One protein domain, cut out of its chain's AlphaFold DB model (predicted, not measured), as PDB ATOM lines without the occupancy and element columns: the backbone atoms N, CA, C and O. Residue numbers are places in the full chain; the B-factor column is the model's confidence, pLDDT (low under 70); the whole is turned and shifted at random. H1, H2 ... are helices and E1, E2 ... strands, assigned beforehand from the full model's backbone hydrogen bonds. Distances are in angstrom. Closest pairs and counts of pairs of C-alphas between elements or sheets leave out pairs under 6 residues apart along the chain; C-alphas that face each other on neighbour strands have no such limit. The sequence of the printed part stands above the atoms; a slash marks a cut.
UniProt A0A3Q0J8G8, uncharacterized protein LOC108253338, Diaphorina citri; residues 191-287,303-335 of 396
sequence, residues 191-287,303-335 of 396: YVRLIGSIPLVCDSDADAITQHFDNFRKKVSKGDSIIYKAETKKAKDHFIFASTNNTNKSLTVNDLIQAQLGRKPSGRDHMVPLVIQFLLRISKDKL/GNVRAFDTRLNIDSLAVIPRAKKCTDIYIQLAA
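AT A GLANCE: This is residues 191 to 287 and 303 to 335 of the 396 residues of the protein "uncharacterized protein LOC108253338" of Diaphorina citri (UniProt A0A3Q0J8G8). What is the main shape? A strongly twisted five-strand sheet is built on a long two-strand ribbon, E1 and E5, with the shorter E4, E2 and E3 beside E1's first half. H1 folds back along the ribbon's other half, H4 packs on one face of the sheet and H2 on the opposite face, and small H3 lies beyond H2. What is it made of? The printed part has 130 residues with four named helices and five named strands, E1 H1 E2 E3 H2 H3 E4 E5 H4 along the chain, of mixed class; the mixed sheet runs E3 E2 E4 E1 E5, with E4 and E1 parallel and the other neighbours antiparallel. How compact is it? It is only just loose, close to compact, with a radius of gyration of the C-alphas of 17.2 A, and elongated, spanning 60 by 34 by 24 A.

HOW THE PARTS SIT: How is the sheet joined? E1, residues 191 to 203, and E5, residues 307 to 321, are antiparallel at 160 degrees, with N 194 and O 316 2.8 A apart; E4, residues 274 to 280, is parallel to E1 at 26 degrees, with N 195 and O 276 2.9 A apart. E2, residues 226 to 230, is antiparallel to E4, with N 229 and O 277 2.8 A apart, and forms a hairpin with E3, residues 238 to 240, where N 230 and O 238 are 2.9 A apart. Which helices are on it? H1, residues 206 to 221, H2, residues 253 to 261, and H4, residues 330 to 335, are on the sheet, H2 and H4 on opposite faces. The closest C-alphas are Cys 202 and Ala 208 for E1 and H1, 6.0 A, Ile 257 and Leu 274 for H2 and E4, 5.8 A, and Ala 318 and Leu 333 for E5 and H4, 7.5 A. What of the last helix? H3, residues 267 to 271, is not on the sheet; E3, H2, H3 and E4 form a split strand-helix-strand unit, two same-way strands with E2 between them, its crossover right-handed. Are the helix backbones complete? Every O i to N i+4 pair is within hydrogen-bond range in H1, H2 and H4; H3 has 0 of 1, but 2 of 2 O i to N i+3 pairs.

IN THESE COORDINATES: Where do the long elements lie? E1 runs 35.6 A from C-alpha 191 at (35.353, -3.423, -2.656), E5 41.3 A with a bend of 57 degrees at residue 310, and H1 22.5 A. Where does the last element end? H4 ends at C-alpha 335, (49.579, -5.676, -3.781).

THE WHOLE: Where is the cut? Residues 288 to 302 are not printed, and C-alphas 287 and 303 are 33.7 A apart. Which link is long? The link from E3 to H2, residues 241 to 252, is long. Where is confidence low? Residues 235, 243 to 249, 283 to 287 and 303 are under 70.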
ATOM      1  N   TYR A 191      34.234  -4.348  -2.731       93.81
ATOM      2  CA  TYR A 191      35.353  -3.423  -2.656       93.81
ATOM      3  C   TYR A 191      35.932  -3.406  -1.244       93.81
ATOM      4  O   TYR A 191      35.201  -3.431  -0.249       93.81
ATOM      5  N   VAL A 192      37.254  -3.335  -1.163       95.38
ATOM      6  CA  VAL A 192      38.006  -3.084   0.059       95.38
ATOM      7  C   VAL A 192      38.729  -1.758  -0.094       95.38
ATOM      8  O   VAL A 192      39.505  -1.582  -1.030       95.38
ATOM      9  N   ARG A 193      38.479  -0.826   0.826       96.25
ATOM     10  CA  ARG A 193      39.149   0.470   0.894       96.25
ATOM     11  C   ARG A 193      40.295   0.398   1.888       96.25
ATOM     12  O   ARG A 193      40.077   0.338   3.098       96.25
ATOM     13  N   LEU A 194      41.511   0.391   1.362       96.50
ATOM     14  CA  LEU A 194      42.744   0.392   2.125       96.50
ATOM     15  C   LEU A 194      43.173   1.829   2.433       96.50
ATOM     16  O   LEU A 194      43.541   2.576   1.528       96.50
ATOM     17  N   ILE A 195      43.184   2.184   3.717       96.19
ATOM     18  CA  ILE A 195      43.535   3.523   4.197       96.19
ATOM     19  C   ILE A 195      44.753   3.506   5.120       96.19
ATOM     20  O   ILE A 195      44.990   2.564   5.877       96.19
ATOM     21  N   GLY A 196      45.530   4.583   5.103       94.81
ATOM     22  CA  GLY A 196      46.615   4.787   6.061       94.81
ATOM     23  C   GLY A 196      47.577   5.882   5.627       94.81
ATOM     24  O   GLY A 196      47.263   6.696   4.765       94.81
ATOM     25  N   SER A 197      48.760   5.925   6.239       93.44
ATOM     26  CA  SER A 197      49.795   6.882   5.842       93.44
ATOM     27  C   SER A 197      51.196   6.294   5.911       93.44
ATOM     28  O   SER A 197      51.526   5.540   6.832       93.44
ATOM     29  N   ILE A 198      52.035   6.690   4.957       92.62
ATOM     30  CA  ILE A 198      53.445   6.303   4.883       92.62
ATOM     31  C   ILE A 198      54.335   7.539   5.076       92.62
ATOM     32  O   ILE A 198      53.986   8.622   4.608       92.62
ATOM     33  N   PRO A 199      55.473   7.422   5.780       91.88
ATOM     34  CA  PRO A 199      56.422   8.523   5.890       91.88
ATOM     35  C   PRO A 199      57.177   8.718   4.568       91.88
ATOM     36  O   PRO A 199      57.629   7.739   3.968       91.88
ATOM     37  N   LEU A 200      57.359   9.970   4.152       91.81
ATOM     38  CA  LEU A 200      58.271  10.391   3.089       91.81
ATOM     39  C   LEU A 200      59.341  11.285   3.716       91.81
ATOM     40  O   LEU A 200      59.076  12.445   4.030       91.81
ATOM     41  N   VAL A 201      60.519  10.696   3.937       91.38
ATOM     42  CA  VAL A 201      61.680  11.355   4.544       91.38
ATOM     43  C   VAL A 201      62.894  11.072   3.668       91.38
ATOM     44  O   VAL A 201      63.511  10.014   3.788       91.38
ATOM     45  N   CYS A 202      63.181  11.979   2.739       91.50
ATOM     46  CA  CYS A 202      64.282  11.864   1.783       91.50
ATOM     47  C   CYS A 202      64.609  13.231   1.178       91.50
ATOM     48  O   CYS A 202      63.811  14.164   1.280       91.50
ATOM     49  N   ASP A 203      65.752  13.347   0.509       89.88
ATOM     50  CA  ASP A 203      66.045  14.520  -0.312       89.88
ATOM     51  C   ASP A 203      65.039  14.636  -1.474       89.88
ATOM     52  O   ASP A 203      64.375  13.667  -1.858       89.88
ATOM     53  N   SER A 204      64.847  15.853  -1.990       87.81
ATOM     54  CA  SER A 204      63.833  16.130  -3.016       87.81
ATOM     55  C   SER A 204      64.286  15.816  -4.446       87.81
ATOM     56  O   SER A 204      63.606  16.216  -5.391       87.81
ATOM     57  N   ASP A 205      65.460  15.220  -4.633       89.75
ATOM     58  CA  ASP A 205      65.925  14.772  -5.942       89.75
ATOM     59  C   ASP A 205      65.245  13.456  -6.361       89.75
ATOM     60  O   ASP A 205      64.737  12.686  -5.543       89.75
ATOM     61  N   ALA A 206      65.195  13.218  -7.672       90.56
ATOM     62  CA  ALA A 206      64.449  12.104  -8.252       90.56
ATOM     63  C   ALA A 206      64.978  10.726  -7.816       90.56
ATOM     64  O   ALA A 206      64.181   9.791  -7.664       90.56
ATOM     65  N   ASP A 207      66.286  10.607  -7.582       92.94
ATOM     66  CA  ASP A 207      66.931   9.354  -7.193       92.94
ATOM     67  C   ASP A 207      66.598   9.009  -5.741       92.94
ATOM     68  O   ASP A 207      66.168   7.887  -5.459       92.94
ATOM     69  N   ALA A 208      66.683   9.985  -4.832       92.06
ATOM     70  CA  ALA A 208      66.296   9.822  -3.434       92.06
ATOM     71  C   ALA A 208      64.809   9.461  -3.284       92.06
ATOM     72  O   ALA A 208      64.468   8.524  -2.555       92.06
ATOM     73  N   ILE A 209      63.919  10.143  -4.019       93.00
ATOM     74  CA  ILE A 209      62.479   9.831  -4.054       93.00
ATOM     75  C   ILE A 209      62.259   8.395  -4.544       93.00
ATOM     76  O   ILE A 209      61.524   7.616  -3.929       93.00
ATOM     77  N   THR A 210      62.910   8.030  -5.649       94.19
ATOM     78  CA  THR A 210      62.799   6.702  -6.257       94.19
ATOM     79  C   THR A 210      63.253   5.612  -5.299       94.19
ATOM     80  O   THR A 210      62.502   4.668  -5.038       94.19
ATOM     81  N   GLN A 211      64.433   5.781  -4.709       94.94
ATOM     82  CA  GLN A 211      64.999   4.841  -3.756       94.94
ATOM     83  C   GLN A 211      64.118   4.703  -2.509       94.94
ATOM     84  O   GLN A 211      63.911   3.588  -2.024       94.94
ATOM     85  N   HIS A 212      63.562   5.807  -1.996       94.50
ATOM     86  CA  HIS A 212      62.656   5.785  -0.846       94.50
ATOM     87  C   HIS A 212      61.418   4.928  -1.119       94.50
ATOM     88  O   HIS A 212      61.096   4.025  -0.339       94.50
ATOM     89  N   PHE A 213      60.752   5.164  -2.251       94.94
ATOM     90  CA  PHE A 213      59.563   4.410  -2.634       94.94
ATOM     91  C   PHE A 213      59.856   2.938  -2.919       94.94
ATOM     92  O   PHE A 213      59.115   2.071  -2.452       94.94
ATOM     93  N   ASP A 214      60.951   2.630  -3.613       93.88
ATOM     94  CA  ASP A 214      61.321   1.249  -3.927       93.88
ATOM     95  C   ASP A 214      61.711   0.476  -2.657       93.88
ATOM     96  O   ASP A 214      61.306  -0.673  -2.469       93.88
ATOM     97  N   ASN A 215      62.400   1.124  -1.714       91.81
ATOM     98  CA  ASN A 215      62.680   0.554  -0.398       91.81
ATOM     99  C   ASN A 215      61.402   0.305   0.408       91.81
ATOM    100  O   ASN A 215      61.303  -0.708   1.106       91.81
ATOM    101  N   PHE A 216      60.420   1.207   0.335       91.75
ATOM    102  CA  PHE A 216      59.143   1.005   1.010       91.75
ATOM    103  C   PHE A 216      58.353  -0.149   0.377       91.75
ATOM    104  O   PHE A 216      57.874  -1.012   1.109       91.75
ATOM    105  N   ARG A 217      58.293  -0.249  -0.959       92.38
ATOM    106  CA  ARG A 217      57.676  -1.396  -1.653       92.38
ATOM    107  C   ARG A 217      58.329  -2.715  -1.245       92.38
ATOM    108  O   ARG A 217      57.624  -3.638  -0.857       92.38
ATOM    109  N   LYS A 218      59.666  -2.770  -1.190       89.94
ATOM    110  CA  LYS A 218      60.403  -3.937  -0.672       89.94
ATOM    111  C   LYS A 218      60.001  -4.292   0.765       89.94
ATOM    112  O   LYS A 218      59.908  -5.469   1.097       89.94
ATOM    113  N   LYS A 219      59.751  -3.305   1.636       87.62
ATOM    114  CA  LYS A 219      59.258  -3.556   3.008       87.62
ATOM    115  C   LYS A 219      57.842  -4.129   3.029       87.62
ATOM    116  O   LYS A 219      57.574  -4.986   3.866       87.62
ATOM    117  N   VAL A 220      56.961  -3.671   2.139       88.81
ATOM    118  CA  VAL A 220      55.601  -4.214   1.985       88.81
ATOM    119  C   VAL A 220      55.666  -5.676   1.536       88.81
ATOM    120  O   VAL A 220      55.059  -6.531   2.177       88.81
ATOM    121  N   SER A 221      56.479  -5.978   0.516       84.81
ATOM    122  CA  SER A 221      56.673  -7.339  -0.007       84.81
ATOM    123  C   SER A 221      57.237  -8.313   1.029       84.81
ATOM    124  O   SER A 221      56.873  -9.480   1.034       84.81
ATOM    125  N   LYS A 222      58.084  -7.840   1.953       82.38
ATOM    126  CA  LYS A 222      58.659  -8.672   3.023       82.38
ATOM    127  C   LYS A 222      57.652  -9.153   4.075       82.38
ATOM    128  O   LYS A 222      58.024  -9.955   4.917       82.38
ATOM    129  N   GLY A 223      56.417  -8.651   4.102       76.62
ATOM    130  CA  GLY A 223      55.367  -9.189   4.979       76.62
ATOM    131  C   GLY A 223      55.428  -8.779   6.463       76.62
ATOM    132  O   GLY A 223      54.404  -8.735   7.135       76.62
ATOM    133  N   ASP A 224      56.598  -8.421   6.993       73.19
ATOM    134  CA  ASP A 224      56.773  -8.271   8.449       73.19
ATOM    135  C   ASP A 224      56.534  -6.859   8.999       73.19
ATOM    136  O   ASP A 224      56.428  -6.661  10.215       73.19
ATOM    137  N   SER A 225      56.481  -5.858   8.118       82.12
ATOM    138  CA  SER A 225      56.444  -4.439   8.504       82.12
ATOM    139  C   SER A 225      55.042  -3.832   8.510       82.12
ATOM    140  O   SER A 225      54.878  -2.722   9.016       82.12
ATOM    141  N   ILE A 226      54.048  -4.528   7.955       89.56
ATOM    142  CA  ILE A 226      52.686  -4.020   7.776       89.56
ATOM    143  C   ILE A 226      51.695  -4.958   8.463       89.56
ATOM    144  O   ILE A 226      51.770  -6.175   8.331       89.56
ATOM    145  N   ILE A 227      50.764  -4.374   9.209       90.12
ATOM    146  CA  ILE A 227      49.632  -5.070   9.820       90.12
ATOM    147  C   ILE A 227      48.369  -4.398   9.304       90.12
ATOM    148  O   ILE A 227      48.285  -3.172   9.323       90.12
ATOM    149  N   TYR A 228      47.376  -5.173   8.887       92.25
ATOM    150  CA  TYR A 228      46.091  -4.621   8.472       92.25
ATOM    151  C   TYR A 228      45.060  -4.787   9.585       92.25
ATOM    152  O   TYR A 228      45.025  -5.813  10.263       92.25
ATOM    153  N   LYS A 229      44.223  -3.774   9.784       92.06
ATOM    154  CA  LYS A 229      43.151  -3.727  10.776       92.06
ATOM    155  C   LYS A 229      41.842  -3.414  10.059       92.06
ATOM    156  O   LYS A 229      41.717  -2.349   9.465       92.06
ATOM    157  N   ALA A 230      40.873  -4.318  10.133       91.06
ATOM    158  CA  ALA A 230      39.530  -4.053   9.631       91.06
ATOM    159  C   ALA A 230      38.763  -3.153  10.609       91.06
ATOM    160  O   ALA A 230      38.809  -3.365  11.826       91.06
ATOM    161  N   GLU A 231      38.058  -2.155  10.080       86.31
ATOM    162  CA  GLU A 231      37.191  -1.296  10.877       86.31
ATOM    163  C   GLU A 231      35.899  -2.043  11.220       86.31
ATOM    164  O   GLU A 231      35.180  -2.513  10.340       86.31
ATOM    165  N   THR A 232      35.588  -2.184  12.512       83.75
ATOM    166  CA  THR A 232      34.353  -2.851  12.934       83.75
ATOM    167  C   THR A 232      33.613  -2.058  13.995       83.75
ATOM    168  O   THR A 232      34.223  -1.403  14.837       83.75
ATOM    169  N   LYS A 233      32.277  -2.142  13.986       81.62
ATOM    170  CA  LYS A 233      31.433  -1.559  15.045       81.62
ATOM    171  C   LYS A 233      31.433  -2.394  16.327       81.62
ATOM    172  O   LYS A 233      30.869  -1.977  17.337       81.62
ATOM    173  N   LYS A 234      31.999  -3.603  16.289       70.38
ATOM    174  CA  LYS A 234      32.080  -4.506  17.442       70.38
ATOM    175  C   LYS A 234      33.330  -4.183  18.260       70.38
ATOM    176  O   LYS A 234      34.335  -3.736  17.731       70.38
ATOM    177  N   ALA A 235      33.298  -4.485  19.555       60.12
ATOM    178  CA  ALA A 235      34.401  -4.197  20.480       60.12
ATOM    179  C   ALA A 235      35.704  -4.988  20.216       60.12
ATOM    180  O   ALA A 235      36.675  -4.815  20.948       60.12
ATOM    181  N   LYS A 236      35.731  -5.892  19.227       72.94
ATOM    182  CA  LYS A 236      36.912  -6.695  18.895       72.94
ATOM    183  C   LYS A 236      37.538  -6.178  17.608       72.94
ATOM    184  O   LYS A 236      36.914  -6.225  16.554       72.94
ATOM    185  N   ASP A 237      38.788  -5.750  17.710       77.88
ATOM    186  CA  ASP A 237      39.604  -5.431  16.547       77.88
ATOM    187  C   ASP A 237      39.955  -6.711  15.778       77.88
ATOM    188  O   ASP A 237      40.376  -7.716  16.361       77.88
ATOM    189  N   HIS A 238      39.811  -6.661  14.455       86.00
ATOM    190  CA  HIS A 238      40.197  -7.746  13.564       86.00
ATOM    191  C   HIS A 238      41.478  -7.369  12.826       86.00
ATOM    192  O   HIS A 238      41.478  -6.480  11.976       86.00
ATOM    193  N   PHE A 239      42.568  -8.055  13.164       87.69
ATOM    194  CA  PHE A 239      43.869  -7.867  12.532       87.69
ATOM    195  C   PHE A 239      44.149  -8.965  11.509       87.69
ATOM    196  O   PHE A 239      43.757 -10.117  11.702       87.69
ATOM    197  N   ILE A 240      44.849  -8.598  10.441       87.69
ATOM    198  CA  ILE A 240      45.318  -9.481   9.377       87.69
ATOM    199  C   ILE A 240      46.837  -9.315   9.285       87.69
ATOM    200  O   ILE A 240      47.354  -8.202   9.156       87.69
ATOM    201  N   PHE A 241      47.542 -10.438   9.363       84.44
ATOM    202  CA  PHE A 241      49.003 -10.519   9.375       84.44
ATOM    203  C   PHE A 241      49.490 -11.379   8.207       84.44
ATOM    204  O   PHE A 241      48.765 -12.273   7.776       84.44
ATOM    205  N   ALA A 242      50.729 -11.160   7.758       76.81
ATOM    206  CA  ALA A 242      51.366 -11.972   6.714       76.81
ATOM    207  C   ALA A 242      51.565 -13.441   7.121       76.81
ATOM    208  O   ALA A 242      51.645 -14.326   6.277       76.81
ATOM    209  N   SER A 243      51.676 -13.699   8.428       66.06
ATOM    210  CA  SER A 243      51.985 -15.012   8.994       66.06
ATOM    211  C   SER A 243      50.732 -15.752   9.481       66.06
ATOM    212  O   SER A 243      49.743 -15.149   9.903       66.06
ATOM    213  N   THR A 244      50.822 -17.085   9.535       53.88
ATOM    214  CA  THR A 244      49.815 -18.036  10.055       53.88
ATOM    215  C   THR A 244      49.441 -17.844  11.534       53.88
ATOM    216  O   THR A 244      48.545 -18.533  12.033       53.88
ATOM    217  N   ASN A 245      50.061 -16.878  12.220       54.47
ATOM    218  CA  ASN A 245      49.681 -16.385  13.551       54.47
ATOM    219  C   ASN A 245      48.376 -15.579  13.563       54.47
ATOM    220  O   ASN A 245      47.985 -15.030  14.593       54.47
ATOM    221  N   ASN A 246      47.688 -15.501  12.427       56.34
ATOM    222  CA  ASN A 246      46.360 -14.936  12.353       56.34
ATOM    223  C   ASN A 246      45.414 -15.757  13.253       56.34
ATOM    224  O   ASN A 246      45.109 -16.917  12.970       56.34
ATOM    225  N   THR A 247      44.953 -15.174  14.361       57.47
ATOM    226  CA  THR A 247      44.025 -15.825  15.310       57.47
ATOM    227  C   THR A 247      42.635 -16.052  14.706       57.47
ATOM    228  O   THR A 247      41.792 -16.709  15.306       57.47
ATOM    229  N   ASN A 248      42.406 -15.522  13.503       63.53
ATOM    230  CA  ASN A 248      41.132 -15.436  12.807       63.53
ATOM    231  C   ASN A 248      41.049 -16.395  11.603       63.53
ATOM    232  O   ASN A 248      40.531 -16.029  10.551       63.53
ATOM    233  N   LYS A 249      41.561 -17.629  11.735       66.25
ATOM    234  CA  LYS A 249      41.684 -18.600  10.621       66.25
ATOM    235  C   LYS A 249      40.363 -18.985   9.938       66.25
ATOM    236  O   LYS A 249      40.391 -19.530   8.839       66.25
ATOM    237  N   SER A 250      39.224 -18.739  10.583       76.00
ATOM    238  CA  SER A 250      37.895 -19.083  10.067       76.00
ATOM    239  C   SER A 250      37.093 -17.889   9.548       76.00
ATOM    240  O   SER A 250      36.007 -18.108   9.027       76.00
ATOM    241  N   LEU A 251      37.562 -16.649   9.734       87.69
ATOM    242  CA  LEU A 251      36.801 -15.475   9.305       87.69
ATOM    243  C   LEU A 251      36.949 -15.272   7.801       87.69
ATOM    244  O   LEU A 251      38.051 -15.355   7.254       87.69
ATOM    245  N   THR A 252      35.830 -14.986   7.154       91.69
ATOM    246  CA  THR A 252      35.758 -14.591   5.749       91.69
ATOM    247  C   THR A 252      35.673 -13.075   5.615       91.69
ATOM    248  O   THR A 252      35.334 -12.362   6.565       91.69
ATOM    249  N   VAL A 253      35.942 -12.564   4.414       91.88
ATOM    250  CA  VAL A 253      35.709 -11.153   4.076       91.88
ATOM    251  C   VAL A 253      34.257 -10.763   4.371       91.88
ATOM    252  O   VAL A 253      34.017  -9.715   4.969       91.88
ATOM    253  N   ASN A 254      33.289 -11.629   4.060       91.81
ATOM    254  CA  ASN A 254      31.880 -11.381   4.362       91.81
ATOM    255  C   ASN A 254      31.599 -11.214   5.867       91.81
ATOM    256  O   ASN A 254      30.769 -10.388   6.257       91.81
ATOM    257  N   ASP A 255      32.305 -11.950   6.728       90.75
ATOM    258  CA  ASP A 255      32.176 -11.801   8.182       90.75
ATOM    259  C   ASP A 255      32.708 -10.445   8.664       90.75
ATOM    260  O   ASP A 255      32.127  -9.837   9.569       90.75
ATOM    261  N   LEU A 256      33.779  -9.939   8.043       90.56
ATOM    262  CA  LEU A 256      34.299  -8.598   8.329       90.56
ATOM    263  C   LEU A 256      33.320  -7.508   7.892       90.56
ATOM    264  O   LEU A 256      33.085  -6.575   8.656       90.56
ATOM    265  N   ILE A 257      32.690  -7.651   6.721       90.81
ATOM    266  CA  ILE A 257      31.643  -6.722   6.262       90.81
ATOM    267  C   ILE A 257      30.495  -6.693   7.276       90.81
ATOM    268  O   ILE A 257      30.063  -5.626   7.713       90.81
ATOM    269  N   GLN A 258      30.037  -7.863   7.730       89.81
ATOM    270  CA  GLN A 258      29.003  -7.958   8.762       89.81
ATOM    271  C   GLN A 258      29.428  -7.303  10.083       89.81
ATOM    272  O   GLN A 258      28.614  -6.667  10.758       89.81
ATOM    273  N   ALA A 259      30.697  -7.441  10.472       89.81
ATOM    274  CA  ALA A 259      31.240  -6.802  11.664       89.81
ATOM    275  C   ALA A 259      31.343  -5.270  11.522       89.81
ATOM    276  O   ALA A 259      31.066  -4.557  12.492       89.81
ATOM    277  N   GLN A 260      31.674  -4.761  10.331       91.38
ATOM    278  CA  GLN A 260      31.673  -3.332  10.003       91.38
ATOM    279  C   GLN A 260      30.263  -2.745  10.030       91.38
ATOM    280  O   GLN A 260      30.019  -1.710  10.649       91.38
ATOM    281  N   LEU A 261      29.301  -3.415   9.398       89.00
ATOM    282  CA  LEU A 261      27.925  -2.931   9.339       89.00
ATOM    283  C   LEU A 261      27.204  -3.082  10.686       89.00
ATOM    284  O   LEU A 261      26.363  -2.244  11.027       89.00
ATOM    285  N   GLY A 262      27.561  -4.108  11.464       87.44
ATOM    286  CA  GLY A 262      26.867  -4.528  12.685       87.44
ATOM    287  C   GLY A 262      25.631  -5.396  12.413       87.44
ATOM    288  O   GLY A 262      24.922  -5.761  13.349       87.44
ATOM    289  N   ARG A 263      25.372  -5.727  11.144       87.00
ATOM    290  CA  ARG A 263      24.223  -6.495  10.650       87.00
ATOM    291  C   ARG A 263      24.607  -7.261   9.382       87.00
ATOM    292  O   ARG A 263      25.673  -7.021   8.821       87.00
ATOM    293  N   LYS A 264      23.730  -8.157   8.917       84.56
ATOM    294  CA  LYS A 264      23.873  -8.755   7.583       84.56
ATOM    295  C   LYS A 264      23.732  -7.671   6.501       84.56
ATOM    296  O   LYS A 264      22.859  -6.818   6.673       84.56
ATOM    297  N   PRO A 265      24.558  -7.691   5.439       82.19
ATOM    298  CA  PRO A 265      24.388  -6.795   4.302       82.19
ATOM    299  C   PRO A 265      23.010  -7.009   3.670       82.19
ATOM    300  O   PRO A 265      22.512  -8.135   3.638       82.19
ATOM    301  N   SER A 266      22.391  -5.928   3.204       80.81
ATOM    302  CA  SER A 266      21.150  -5.971   2.430       80.81
ATOM    303  C   SER A 266      21.094  -4.817   1.431       80.81
ATOM    304  O   SER A 266      21.391  -3.678   1.808       80.81
ATOM    305  N   GLY A 267      20.662  -5.086   0.197       79.25
ATOM    306  CA  GLY A 267      20.465  -4.073  -0.845       79.25
ATOM    307  C   GLY A 267      21.732  -3.257  -1.110       79.25
ATOM    308  O   GLY A 267      22.805  -3.803  -1.331       79.25
ATOM    309  N   ARG A 268      21.652  -1.928  -0.991       74.06
ATOM    310  CA  ARG A 268      22.792  -1.028  -1.259       74.06
ATOM    311  C   ARG A 268      23.987  -1.174  -0.311       74.06
ATOM    312  O   ARG A 268      25.054  -0.648  -0.617       74.06
ATOM    313  N   ASP A 269      23.855  -1.901   0.804       78.62
ATOM    314  CA  ASP A 269      25.003  -2.227   1.668       78.62
ATOM    315  C   ASP A 269      26.094  -2.992   0.892       78.62
ATOM    316  O   ASP A 269      27.258  -2.980   1.288       78.62
ATOM    317  N   HIS A 270      25.733  -3.639  -0.219       74.50
ATOM    318  CA  HIS A 270      26.646  -4.405  -1.055       74.50
ATOM    319  C   HIS A 270      27.675  -3.527  -1.791       74.50
ATOM    320  O   HIS A 270      28.779  -3.997  -2.058       74.50
ATOM    321  N   MET A 271      27.359  -2.245  -2.011       75.38
ATOM    322  CA  MET A 271      28.267  -1.260  -2.610       75.38
ATOM    323  C   MET A 271      29.182  -0.570  -1.588       75.38
ATOM    324  O   MET A 271      30.106   0.146  -1.976       75.38
ATOM    325  N   VAL A 272      28.929  -0.728  -0.284       84.88
ATOM    326  CA  VAL A 272      29.724  -0.074   0.764       84.88
ATOM    327  C   VAL A 272      31.065  -0.803   0.905       84.88
ATOM    328  O   VAL A 272      31.068  -1.974   1.290       84.88
ATOM    329  N   PRO A 273      32.213  -0.138   0.662       90.88
ATOM    330  CA  PRO A 273      33.504  -0.800   0.772       90.88
ATOM    331  C   PRO A 273      33.810  -1.243   2.208       90.88
ATOM    332  O   PRO A 273      33.526  -0.531   3.179       90.88
ATOM    333  N   LEU A 274      34.461  -2.397   2.348       93.31
ATOM    334  CA  LEU A 274      35.082  -2.812   3.604       93.31
ATOM    335  C   LEU A 274      36.308  -1.930   3.863       93.31
ATOM    336  O   LEU A 274      37.245  -1.927   3.068       93.31
ATOM    337  N   VAL A 275      36.323  -1.195   4.967       94.75
ATOM    338  CA  VAL A 275      37.416  -0.295   5.330       94.75
ATOM    339  C   VAL A 275      38.475  -1.070   6.103       94.75
ATOM    340  O   VAL A 275      38.215  -1.677   7.146       94.75
ATOM    341  N   ILE A 276      39.698  -1.037   5.586       95.38
ATOM    342  CA  ILE A 276      40.865  -1.651   6.205       95.38
ATOM    343  C   ILE A 276      41.941  -0.589   6.366       95.38
ATOM    344  O   ILE A 276      42.379   0.030   5.402       95.38
ATOM    345  N   GLN A 277      42.416  -0.408   7.591       95.50
ATOM    346  CA  GLN A 277      43.554   0.442   7.888       95.50
ATOM    347  C   GLN A 277      44.842  -0.381   7.873       95.50
ATOM    348  O   GLN A 277      44.902  -1.428   8.515       95.50
ATOM    349  N   PHE A 278      45.905   0.089   7.220       94.00
ATOM    350  CA  PHE A 278      47.234  -0.490   7.433       94.00
ATOM    351  C   PHE A 278      48.014   0.273   8.502       94.00
ATOM    352  O   PHE A 278      47.943   1.497   8.629       94.00
ATOM    353  N   LEU A 279      48.796  -0.476   9.267       91.56
ATOM    354  CA  LEU A 279      49.610  -0.011  10.374       91.56
ATOM    355  C   LEU A 279      51.052  -0.449  10.139       91.56
ATOM    356  O   LEU A 279      51.321  -1.595   9.779       91.56
ATOM    357  N   LEU A 280      51.989   0.463  10.380       88.44
ATOM    358  CA  LEU A 280      53.414   0.157  10.342       88.44
ATOM    359  C   LEU A 280      53.826  -0.482  11.667       88.44
ATOM    360  O   LEU A 280      53.709   0.135  12.728       88.44
ATOM    361  N   ARG A 281      54.333  -1.712  11.610       80.88
ATOM    362  CA  ARG A 281      54.870  -2.400  12.782       80.88
ATOM    363  C   ARG A 281      56.157  -1.709  13.224       80.88
ATOM    364  O   ARG A 281      57.156  -1.701  12.507       80.88
ATOM    365  N   ILE A 282      56.154  -1.174  14.440       74.50
ATOM    366  CA  ILE A 282      57.371  -0.734  15.126       74.50
ATOM    367  C   ILE A 282      57.844  -1.930  15.958       74.50
ATOM    368  O   ILE A 282      57.164  -2.338  16.900       74.50
ATOM    369  N   SER A 283      58.951  -2.570  15.573       59.31
ATOM    370  CA  SER A 283      59.487  -3.708  16.329       59.31
ATOM    371  C   SER A 283      60.072  -3.252  17.671       59.31
ATOM    372  O   SER A 283      60.756  -2.230  17.749       59.31
ATOM    373  N   LYS A 284      59.822  -4.039  18.726       48.62
ATOM    374  CA  LYS A 284      60.360  -3.806  20.076       48.62
ATOM    375  C   LYS A 284      61.885  -3.904  20.154       48.62
ATOM    376  O   LYS A 284      62.459  -3.269  21.021       48.62
ATOM    377  N   ASP A 285      62.558  -4.548  19.200       49.00
ATOM    378  CA  ASP A 285      64.033  -4.557  19.142       49.00
ATOM    379  C   ASP A 285      64.649  -3.152  19.000       49.00
ATOM    380  O   ASP A 285      65.832  -2.967  19.273       49.00
ATOM    381  N   LYS A 286      63.865  -2.150  18.572       48.53
ATOM    382  CA  LYS A 286      64.268  -0.733  18.580       48.53
ATOM    383  C   LYS A 286      64.021  -0.023  19.917       48.53
ATOM    384  O   LYS A 286      64.546   1.066  20.110       48.53
ATOM    385  N   LEU A 287      63.195  -0.599  20.787       50.47
ATOM    386  CA  LEU A 287      62.820  -0.072  22.102       50.47
ATOM    387  C   LEU A 287      63.606  -0.747  23.241       50.47
ATOM    388  O   LEU A 287      63.911  -0.076  24.218       50.47
ATOM    389  N   GLY A 303      74.750  23.746   2.527       68.94
ATOM    390  CA  GLY A 303      74.062  23.895   1.247       68.94
ATOM    391  C   GLY A 303      72.553  24.030   1.442       68.94
ATOM    392  O   GLY A 303      72.025  23.660   2.488       68.94
ATOM    393  N   ASN A 304      71.854  24.568   0.442       70.00
ATOM    394  CA  ASN A 304      70.391  24.570   0.438       70.00
ATOM    395  C   ASN A 304      69.901  23.158   0.097       70.00
ATOM    396  O   ASN A 304      69.756  22.826  -1.077       70.00
ATOM    397  N   VAL A 305      69.664  22.335   1.117       71.75
ATOM    398  CA  VAL A 305      69.045  21.015   0.946       71.75
ATOM    399  C   VAL A 305      67.532  21.193   0.937       71.75
ATOM    400  O   VAL A 305      66.955  21.795   1.843       71.75
ATOM    401  N   ARG A 306      66.884  20.692  -0.115       81.62
ATOM    402  CA  ARG A 306      65.436  20.503  -0.134       81.62
ATOM    403  C   ARG A 306      65.180  19.041   0.173       81.62
ATOM    404  O   ARG A 306      65.665  18.177  -0.546       81.62
ATOM    405  N   ALA A 307      64.423  18.795   1.227       86.50
ATOM    406  CA  ALA A 307      64.058  17.461   1.656       86.50
ATOM    407  C   ALA A 307      62.558  17.400   1.915       86.50
ATOM    408  O   ALA A 307      61.923  18.398   2.271       86.50
ATOM    409  N   PHE A 308      62.004  16.214   1.726       88.75
ATOM    410  CA  PHE A 308      60.697  15.856   2.226       88.75
ATOM    411  C   PHE A 308      60.806  15.436   3.684       88.75
ATOM    412  O   PHE A 308      61.652  14.622   4.043       88.75
ATOM    413  N   ASP A 309      59.904  15.970   4.495       90.44
ATOM    414  CA  ASP A 309      59.582  15.457   5.821       90.44
ATOM    415  C   ASP A 309      58.068  15.571   5.988       90.44
ATOM    416  O   ASP A 309      57.524  16.575   6.448       90.44
ATOM    417  N   THR A 310      57.360  14.589   5.436       90.31
ATOM    418  CA  THR A 310      55.898  14.592   5.411       90.31
ATOM    419  C   THR A 310      55.336  13.179   5.485       90.31
ATOM    420  O   THR A 310      56.048  12.179   5.356       90.31
ATOM    421  N   ARG A 311      54.026  13.081   5.698       91.12
ATOM    422  CA  ARG A 311      53.284  11.825   5.613       91.12
ATOM    423  C   ARG A 311      52.400  11.856   4.380       91.12
ATOM    424  O   ARG A 311      51.601  12.769   4.207       91.12
ATOM    425  N   LEU A 312      52.530  10.831   3.553       91.62
ATOM    426  CA  LEU A 312      51.665  10.631   2.404       91.62
ATOM    427  C   LEU A 312      50.467   9.802   2.841       91.62
ATOM    428  O   LEU A 312      50.635   8.710   3.391       91.62
ATOM    429  N   ASN A 313      49.272  10.322   2.589       92.44
ATOM    430  CA  ASN A 313      48.047   9.567   2.785       92.44
ATOM    431  C   ASN A 313      47.900   8.548   1.658       92.44
ATOM    432  O   ASN A 313      48.168   8.832   0.491       92.44
ATOM    433  N   ILE A 314      47.478   7.353   2.035       93.44
ATOM    434  CA  ILE A 314      47.159   6.260   1.136       93.44
ATOM    435  C   ILE A 314      45.664   6.024   1.264       93.44
ATOM    436  O   ILE A 314      45.163   5.811   2.369       93.44
ATOM    437  N   ASP A 315      44.993   6.044   0.124       94.62
ATOM    438  CA  ASP A 315      43.610   5.632  -0.033       94.62
ATOM    439  C   ASP A 315      43.523   4.864  -1.350       94.62
ATOM    440  O   ASP A 315      43.895   5.369  -2.413       94.62
ATOM    441  N   SER A 316      43.187   3.585  -1.267       94.31
ATOM    442  CA  SER A 316      43.214   2.691  -2.417       94.31
ATOM    443  C   SER A 316      42.087   1.684  -2.337       94.31
ATOM    444  O   SER A 316      41.667   1.298  -1.250       94.31
ATOM    445  N   LEU A 317      41.622   1.237  -3.499       94.88
ATOM    446  CA  LEU A 317      40.584   0.228  -3.612       94.88
ATOM    447  C   LEU A 317      41.163  -1.081  -4.148       94.88
ATOM    448  O   LEU A 317      42.071  -1.079  -4.979       94.88
ATOM    449  N   ALA A 318      40.602  -2.185  -3.677       94.88
ATOM    450  CA  ALA A 318      40.799  -3.525  -4.212       94.88
ATOM    451  C   ALA A 318      39.442  -4.218  -4.362       94.88
ATOM    452  O   ALA A 318      38.529  -3.944  -3.579       94.88
ATOM    453  N   VAL A 319      39.316  -5.118  -5.332       93.94
ATOM    454  CA  VAL A 319      38.165  -6.018  -5.468       93.94
ATOM    455  C   VAL A 319      38.538  -7.362  -4.864       93.94
ATOM    456  O   VAL A 319      39.552  -7.937  -5.225       93.94
ATOM    457  N   ILE A 320      37.751  -7.868  -3.915       94.38
ATOM    458  CA  ILE A 320      38.059  -9.134  -3.237       94.38
ATOM    459  C   ILE A 320      36.806 -10.018  -3.166       94.38
ATOM    460  O   ILE A 320      35.732  -9.514  -2.821       94.38
ATOM    461  N   PRO A 321      36.915 -11.338  -3.424       93.94
ATOM    462  CA  PRO A 321      35.804 -12.263  -3.228       93.94
ATOM    463  C   PRO A 321      35.333 -12.284  -1.770       93.94
ATOM    464  O   PRO A 321      36.127 -12.465  -0.841       93.94
ATOM    465  N   ARG A 322      34.022 -12.181  -1.548       92.69
ATOM    466  CA  ARG A 322      33.412 -12.183  -0.206       92.69
ATOM    467  C   ARG A 322      33.648 -13.481   0.558       92.69
ATOM    468  O   ARG A 322      33.772 -13.464   1.783       92.69
ATOM    469  N   ALA A 323      33.718 -14.598  -0.162       92.19
ATOM    470  CA  ALA A 323      33.955 -15.921   0.405       92.19
ATOM    471  C   ALA A 323      35.423 -16.158   0.814       92.19
ATOM    472  O   ALA A 323      35.712 -17.131   1.512       92.19
ATOM    473  N   LYS A 324      36.357 -15.287   0.402       91.62
ATOM    474  CA  LYS A 324      37.786 -15.453   0.686       91.62
ATOM    475  C   LYS A 324      38.054 -15.330   2.184       91.62
ATOM    476  O   LYS A 324      37.457 -14.496   2.872       91.62
ATOM    477  N   LYS A 325      38.955 -16.161   2.711       89.69
ATOM    478  CA  LYS A 325      39.337 -16.101   4.127       89.69
ATOM    479  C   LYS A 325      40.197 -14.873   4.382       89.69
ATOM    480  O   LYS A 325      41.054 -14.526   3.576       89.69
ATOM    481  N   CYS A 326      40.044 -14.261   5.551       85.69
ATOM    482  CA  CYS A 326      40.848 -13.109   5.959       85.69
ATOM    483  C   CYS A 326      42.348 -13.422   6.053       85.69
ATOM    484  O   CYS A 326      43.169 -12.512   5.993       85.69
ATOM    485  N   THR A 327      42.721 -14.692   6.221       80.50
ATOM    486  CA  THR A 327      44.123 -15.131   6.167       80.50
ATOM    487  C   THR A 327      44.728 -14.983   4.782       80.50
ATOM    488  O   THR A 327      45.925 -14.744   4.669       80.50
ATOM    489  N   ASP A 328      43.895 -15.066   3.750       85.69
ATOM    490  CA  ASP A 328      44.335 -15.236   2.371       85.69
ATOM    491  C   ASP A 328      44.280 -13.915   1.601       85.69
ATOM    492  O   ASP A 328      44.663 -13.884   0.441       85.69
ATOM    493  N   ILE A 329      43.805 -12.830   2.229       90.56
ATOM    494  CA  ILE A 329      43.725 -11.494   1.617       90.56
ATOM    495  C   ILE A 329      44.952 -10.621   1.902       90.56
ATOM    496  O   ILE A 329      45.034  -9.506   1.400       90.56
ATOM    497  N   TYR A 330      45.910 -11.084   2.717       90.31
ATOM    498  CA  TYR A 330      47.100 -10.286   3.040       90.31
ATOM    499  C   TYR A 330      47.870  -9.888   1.773       90.31
ATOM    500  O   TYR A 330      48.285  -8.736   1.640       90.31
ATOM    501  N   ILE A 331      48.033 -10.833   0.842       88.69
ATOM    502  CA  ILE A 331      48.766 -10.625  -0.411       88.69
ATOM    503  C   ILE A 331      48.041  -9.592  -1.284       88.69
ATOM    504  O   ILE A 331      48.685  -8.654  -1.742       88.69
ATOM    505  N   GLN A 332      46.711  -9.677  -1.407       91.50
ATOM    506  CA  GLN A 332      45.869  -8.692  -2.111       91.50
ATOM    507  C   GLN A 332      46.044  -7.289  -1.524       91.50
ATOM    508  O   GLN A 332      46.231  -6.313  -2.246       91.50
ATOM    509  N   LEU A 333      46.019  -7.166  -0.192       93.94
ATOM    510  CA  LEU A 333      46.190  -5.877   0.481       93.94
ATOM    511  C   LEU A 333      47.608  -5.319   0.289       93.94
ATOM    512  O   LEU A 333      47.776  -4.115   0.090       93.94
ATOM    513  N   ALA A 334      48.626  -6.182   0.304       92.19
ATOM    514  CA  ALA A 334      50.010  -5.804   0.038       92.19
ATOM    515  C   ALA A 334      50.221  -5.368  -1.420       92.19
ATOM    516  O   ALA A 334      50.891  -4.358  -1.659       92.19
ATOM    517  N   ALA A 335      49.611  -6.069  -2.378       91.31
ATOM    518  CA  ALA A 335      49.579  -5.676  -3.781       91.31
ATOM    519  C   ALA A 335      48.889  -4.315  -3.939       91.31
ATOM    520  O   ALA A 335      49.469  -3.404  -4.525       91.31
TER     521      ALA A 335